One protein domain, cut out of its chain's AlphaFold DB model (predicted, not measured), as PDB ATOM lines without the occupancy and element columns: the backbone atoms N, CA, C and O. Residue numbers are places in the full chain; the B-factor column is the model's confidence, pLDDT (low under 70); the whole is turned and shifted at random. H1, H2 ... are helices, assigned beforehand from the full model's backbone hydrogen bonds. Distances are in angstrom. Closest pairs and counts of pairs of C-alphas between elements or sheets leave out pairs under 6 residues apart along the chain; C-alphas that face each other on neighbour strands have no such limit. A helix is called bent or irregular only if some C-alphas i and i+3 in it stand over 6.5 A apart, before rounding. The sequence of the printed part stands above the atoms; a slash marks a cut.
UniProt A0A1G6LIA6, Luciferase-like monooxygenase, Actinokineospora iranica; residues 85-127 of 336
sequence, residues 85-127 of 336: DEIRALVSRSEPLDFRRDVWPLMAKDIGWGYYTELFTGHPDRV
ATOM      1  N   ASP A  85     -26.430 -24.113  46.512       94.00
ATOM      2  CA  ASP A  85     -25.376 -23.126  46.754       94.00
ATOM      3  C   ASP A  85     -24.088 -23.494  46.019       94.00
ATOM      4  O   ASP A  85     -23.500 -22.648  45.343       94.00
ATOM      5  N   GLU A  86     -23.690 -24.766  46.061       92.25
ATOM      6  CA  GLU A  86     -22.530 -25.254  45.318       92.25
ATOM      7  C   GLU A  86     -22.752 -25.186  43.808       92.25
ATOM      8  O   GLU A  86     -21.847 -24.783  43.079       92.25
ATOM      9  N   ILE A  87     -23.954 -25.511  43.323       94.12
ATOM     10  CA  ILE A  87     -24.297 -25.370  41.901       94.12
ATOM     11  C   ILE A  87     -24.188 -23.904  41.476       94.12
ATOM     12  O   ILE A  87     -23.545 -23.610  40.468       94.12
ATOM     13  N   ARG A  88     -24.749 -22.968  42.253       95.06
ATOM     14  CA  ARG A  88     -24.635 -21.530  41.965       95.06
ATOM     15  C   ARG A  88     -23.183 -21.067  41.946       95.06
ATOM     16  O   ARG A  88     -22.807 -20.316  41.052       95.06
ATOM     17  N   ALA A  89     -22.367 -21.537  42.887       93.19
ATOM     18  CA  ALA A  89     -20.944 -21.222  42.941       93.19
ATOM     19  C   ALA A  89     -20.153 -21.804  41.760       93.19
ATOM     20  O   ALA A  89     -19.169 -21.206  41.339       93.19
ATOM     21  N   LEU A  90     -20.556 -22.958  41.224       92.25
ATOM     22  CA  LEU A  90     -19.939 -23.540  40.033       92.25
ATOM     23  C   LEU A  90     -20.321 -22.761  38.772       92.25
ATOM     24  O   LEU A  90     -19.448 -22.423  37.978       92.25
ATOM     25  N   VAL A  91     -21.604 -22.441  38.609       92.06
ATOM     26  CA  VAL A  91     -22.123 -21.740  37.424       92.06
ATOM     27  C   VAL A  91     -21.662 -20.280  37.362       92.06
ATOM     28  O   VAL A  91     -21.565 -19.723  36.275       92.06
ATOM     29  N   SER A  92     -21.332 -19.655  38.495       93.25
ATOM     30  CA  SER A  92     -20.831 -18.273  38.532       93.25
ATOM     31  C   SER A  92     -19.355 -18.118  38.145       93.25
ATOM     32  O   SER A  92     -18.853 -16.994  38.097       93.25
ATOM     33  N   ARG A  93     -18.636 -19.216  37.881       91.06
ATOM     34  CA  ARG A  93     -17.222 -19.169  37.483       91.06
ATOM     35  C   ARG A  93     -17.103 -18.725  36.026       91.06
ATOM     36  O   ARG A  93     -17.869 -19.149  35.171       91.06
ATOM     37  N   SER A  94     -16.100 -17.895  35.749       89.19
ATOM     38  CA  SER A  94     -15.771 -17.441  34.393       89.19
ATOM     39  C   SER A  94     -15.010 -18.488  33.570       89.19
ATOM     40  O   SER A  94     -14.987 -18.409  32.345       89.19
ATOM     41  N   GLU A  95     -14.376 -19.460  34.229       92.44
ATOM     42  CA  GLU A  95     -13.661 -20.555  33.575       92.44
ATOM     43  C   GLU A  95     -14.611 -21.686  33.145       92.44
ATOM     44  O   GLU A  95     -15.600 -21.950  33.838       92.44
ATOM     45  N   PRO A  96     -14.288 -22.428  32.066       92.62
ATOM     46  CA  PRO A  96     -15.025 -23.631  31.698       92.62
ATOM     47  C   PRO A  96     -15.052 -24.660  32.835       92.62
ATOM     48  O   PRO A  96     -14.023 -24.981  33.440       92.62
ATOM     49  N   LEU A  97     -16.240 -25.205  33.096       93.75
ATOM     50  CA  LEU A  97     -16.428 -26.270  34.074       93.75
ATOM     51  C   LEU A  97     -15.857 -27.591  33.556       93.75
ATOM     52  O   LEU A  97     -16.218 -28.054  32.475       93.75
ATOM     53  N   ASP A  98     -15.027 -28.239  34.371       92.56
ATOM     54  CA  ASP A  98     -14.589 -29.610  34.144       92.56
ATOM     55  C   ASP A  98     -15.374 -30.557  35.056       92.56
ATOM     56  O   ASP A  98     -15.360 -30.440  36.283       92.56
ATOM     57  N   PHE A  99     -16.056 -31.539  34.464       90.94
ATOM     58  CA  PHE A  99     -16.900 -32.459  35.224       90.94
ATOM     59  C   PHE A  99     -16.117 -33.242  36.286       90.94
ATOM     60  O   PHE A  99     -16.598 -33.395  37.406       90.94
ATOM     61  N   ARG A 100     -14.919 -33.747  35.966       82.44
ATOM     62  CA  ARG A 100     -14.152 -34.615  36.875       82.44
ATOM     63  C   ARG A 100     -13.550 -33.837  38.038       82.44
ATOM     64  O   ARG A 100     -13.473 -34.366  39.145       82.44
ATOM     65  N   ARG A 101     -13.107 -32.612  37.776       87.25
ATOM     66  CA  ARG A 101     -12.480 -31.716  38.745       87.25
ATOM     67  C   ARG A 101     -13.513 -30.997  39.603       87.25
ATOM     68  O   ARG A 101     -13.324 -30.915  40.812       87.25
ATOM     69  N   ASP A 102     -14.574 -30.472  38.993       86.06
ATOM     70  CA  ASP A 102     -15.449 -29.485  39.634       86.06
ATOM     71  C   ASP A 102     -16.784 -30.077  40.119       86.06
ATOM     72  O   ASP A 102     -17.267 -29.694  41.181       86.06
ATOM     73  N   VAL A 103     -17.372 -31.034  39.389       92.00
ATOM     74  CA  VAL A 103     -18.733 -31.549  39.667       92.00
ATOM     75  C   VAL A 103     -18.701 -32.913  40.357       92.00
ATOM     76  O   VAL A 103     -19.301 -33.113  41.418       92.00
ATOM     77  N   TRP A 104     -17.959 -33.859  39.782       90.19
ATOM     78  CA  TRP A 104     -17.867 -35.241  40.240       90.19
ATOM     79  C   TRP A 104     -17.497 -35.374  41.723       90.19
ATOM     80  O   TRP A 104     -18.140 -36.172  42.405       90.19
ATOM     81  N   PRO A 105     -16.545 -34.602  42.288       84.31
ATOM     82  CA  PRO A 105     -16.201 -34.739  43.700       84.31
ATOM     83  C   PRO A 105     -17.349 -34.381  44.650       84.31
ATOM     84  O   PRO A 105     -17.403 -34.919  45.754       84.31
ATOM     85  N   LEU A 106     -18.263 -33.488  44.254       85.12
ATOM     86  CA  LEU A 106     -19.436 -33.126  45.055       85.12
ATOM     87  C   LEU A 106     -20.508 -34.215  44.966       85.12
ATOM     88  O   LEU A 106     -20.982 -34.692  45.997       85.12
ATOM     89  N   MET A 107     -20.803 -34.690  43.752       90.25
ATOM     90  CA  MET A 107     -21.725 -35.810  43.538       90.25
ATOM     91  C   MET A 107     -21.257 -37.078  44.260       90.25
ATOM     92  O   MET A 107     -22.043 -37.739  44.935       90.25
ATOM     93  N   ALA A 108     -19.967 -37.406  44.168       79.12
ATOM     94  CA  ALA A 108     -19.385 -38.571  44.824       79.12
ATOM     95  C   ALA A 108     -19.516 -38.501  46.353       79.12
ATOM     96  O   ALA A 108     -19.752 -39.529  46.988       79.12
ATOM     97  N   LYS A 109     -19.414 -37.304  46.951       75.50
ATOM     98  CA  LYS A 109     -19.652 -37.114  48.390       75.50
ATOM     99  C   LYS A 109     -21.103 -37.381  48.769       75.50
ATOM    100  O   LYS A 109     -21.323 -38.025  49.784       75.50
ATOM    101  N   ASP A 110     -22.071 -36.935  47.971       89.69
ATOM    102  CA  ASP A 110     -23.492 -37.201  48.232       89.69
ATOM    103  C   ASP A 110     -23.860 -38.674  48.050       89.69
ATOM    104  O   ASP A 110     -24.557 -39.244  48.890       89.69
ATOM    105  N   ILE A 111     -23.330 -39.322  47.010       86.06
ATOM    106  CA  ILE A 111     -23.479 -40.770  46.812       86.06
ATOM    107  C   ILE A 111     -22.886 -41.522  48.009       86.06
ATOM    108  O   ILE A 111     -23.536 -42.400  48.576       86.06
ATOM    109  N   GLY A 112     -21.669 -41.153  48.421       80.19
ATOM    110  CA  GLY A 112     -21.009 -41.732  49.586       80.19
ATOM    111  C   GLY A 112     -21.792 -41.494  50.876       80.19
ATOM    112  O   GLY A 112     -21.950 -42.419  51.663       80.19
ATOM    113  N   TRP A 113     -22.326 -40.289  51.077       86.38
ATOM    114  CA  TRP A 113     -23.154 -39.953  52.234       86.38
ATOM    115  C   TRP A 113     -24.394 -40.841  52.305       86.38
ATOM    116  O   TRP A 113     -24.612 -41.483  53.326       86.38
ATOM    117  N   GLY A 114     -25.147 -40.960  51.207       87.25
ATOM    118  CA  GLY A 114     -26.307 -41.849  51.134       87.25
ATOM    119  C   GLY A 114     -25.955 -43.306  51.437       87.25
ATOM    120  O   GLY A 114     -26.617 -43.943  52.254       87.25
ATOM    121  N   TYR A 115     -24.874 -43.806  50.831       86.75
ATOM    122  CA  TYR A 115     -24.388 -45.167  51.059       86.75
ATOM    123  C   TYR A 115     -23.998 -45.415  52.520       86.75
ATOM    124  O   TYR A 115     -24.429 -46.401  53.110       86.75
ATOM    125  N   TYR A 116     -23.192 -44.535  53.121       83.00
ATOM    126  CA  TYR A 116     -22.720 -44.732  54.489       83.00
ATOM    127  C   TYR A 116     -23.822 -44.512  55.521       83.00
ATOM    128  O   TYR A 116     -23.829 -45.221  56.521       83.00
ATOM    129  N   THR A 117     -24.779 -43.607  55.294       85.69
ATOM    130  CA  THR A 117     -25.954 -43.502  56.168       85.69
ATOM    131  C   THR A 117     -26.733 -44.815  56.175       85.69
ATOM    132  O   THR A 117     -26.959 -45.355  57.254       85.69
ATOM    133  N   GLU A 118     -27.058 -45.385  55.008       91.06
ATOM    134  CA  GLU A 118     -27.735 -46.689  54.924       91.06
ATOM    135  C   GLU A 118     -26.909 -47.799  55.584       91.06
ATOM    136  O   GLU A 118     -27.430 -48.570  56.384       91.06
ATOM    137  N   LEU A 119     -25.609 -47.870  55.293       83.94
ATOM    138  CA  LEU A 119     -24.742 -48.913  55.834       83.94
ATOM    139  C   LEU A 119     -24.674 -48.859  57.368       83.94
ATOM    140  O   LEU A 119     -24.806 -49.892  58.017       83.94
ATOM    141  N   PHE A 120     -24.476 -47.674  57.944       82.81
ATOM    142  CA  PHE A 120     -24.315 -47.517  59.390       82.81
ATOM    143  C   PHE A 120     -25.629 -47.674  60.152       82.81
ATOM    144  O   PHE A 120     -25.620 -48.203  61.259       82.81
ATOM    145  N   THR A 121     -26.749 -47.226  59.582       87.12
ATOM    146  CA  THR A 121     -28.040 -47.220  60.290       87.12
ATOM    147  C   THR A 121     -28.902 -48.442  59.971       87.12
ATOM    148  O   THR A 121     -29.566 -48.965  60.856       87.12
ATOM    149  N   GLY A 122     -28.866 -48.943  58.734       88.19
ATOM    150  CA  GLY A 122     -29.634 -50.111  58.288       88.19
ATOM    151  C   GLY A 122     -28.905 -51.441  58.460       88.19
ATOM    152  O   GLY A 122     -29.536 -52.503  58.477       88.19
ATOM    153  N   HIS A 123     -27.576 -51.406  58.592       83.00
ATOM    154  CA  HIS A 123     -26.730 -52.595  58.711       83.00
ATOM    155  C   HIS A 123     -25.610 -52.445  59.760       83.00
ATOM    156  O   HIS A 123     -24.449 -52.729  59.442       83.00
ATOM    157  N   PRO A 124     -25.920 -52.057  61.013       77.25
ATOM    158  CA  PRO A 124     -24.905 -51.785  62.037       77.25
ATOM    159  C   PRO A 124     -23.960 -52.973  62.281       77.25
ATOM    160  O   PRO A 124     -22.759 -52.777  62.450       77.25
ATOM    161  N   ASP A 125     -24.447 -54.212  62.168       76.19
ATOM    162  CA  ASP A 125     -23.638 -55.431  62.347       76.19
ATOM    163  C   ASP A 125     -22.505 -55.584  61.317       76.19
ATOM    164  O   ASP A 125     -21.543 -56.327  61.532       76.19
ATOM    165  N   ARG A 126     -22.619 -54.891  60.176       73.38
ATOM    166  CA  ARG A 126     -21.625 -54.884  59.090       73.38
ATOM    167  C   ARG A 126     -20.594 -53.773  59.243       73.38
ATOM    168  O   ARG A 126     -19.644 -53.719  58.464       73.38
ATOM    169  N   VAL A 127     -20.767 -52.894  60.225       63.75
ATOM    170  CA  VAL A 127     -19.890 -51.755  60.469       63.75
ATOM    171  C   VAL A 127     -19.105 -52.004  61.747       63.75
ATOM    172  O   VAL A 127     -19.574 -51.765  62.853       63.75
TER     173      VAL A 127
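What this domain is: This is residues 85 to 127 of the 336 residues of the protein "Luciferase-like monooxygenase" of Actinokineospora iranica (UniProt A0A1G6LIA6). One long, slightly kinked helix, H2, makes most of the length, and the chain before it forms a hook: from the first end of H2 the link of residues 92 to 98 loops out and turns back to the short helix H1, which runs beside the first part of H2 with little contact. At the other end of H2, residues 123 to 127 form a short tail. The printed part has 43 residues with two named helices, H1 then H2 along the chain, and no named strand; the class is all helix. The whole is extended, with a radius of gyration of the C-alphas of 15.0 A, and its C-alphas span 48 by 19 by 8 A, a rod.

How they stand to each other: H2, residues 99 to 122, has a kink of 31 degrees near residue 106. It is irregular, but only just: C-alphas 102 and 105 are 6.7 A apart. H1, residues 85 to 91, is close to H2 but not clearly touching, with 1 pair of C-alphas within 8 A; the closest C-alphas, those of Leu 90 and Asp 102, are 7.5 A apart. The two run opposite ways at a shallow tilt of 24 degrees. In H1 every O i to N i+4 pair is within hydrogen-bond range; in H2, 17 of 20 are.

Where its parts are: H2 measures 31.7 A from C-alpha 99 at (-16.900, -32.459, 35.224) to C-alpha 122 at (-29.634, -50.111, 58.288). H1 measures 10.0 A and begins with C-alpha 85 at (-25.376, -23.126, 46.754).

The domain as a whole: The two C-alphas farthest apart, those of Ser 94 and Asp 125, are 47.8 A apart. The link from H1 to H2, 7 residues, is short but not tight. Residues 91 to 101, 107 to 115 and 120 to 126 stand free. The printed part has no cut. Its mean pLDDT is 86.8, and residue 127 is under 70.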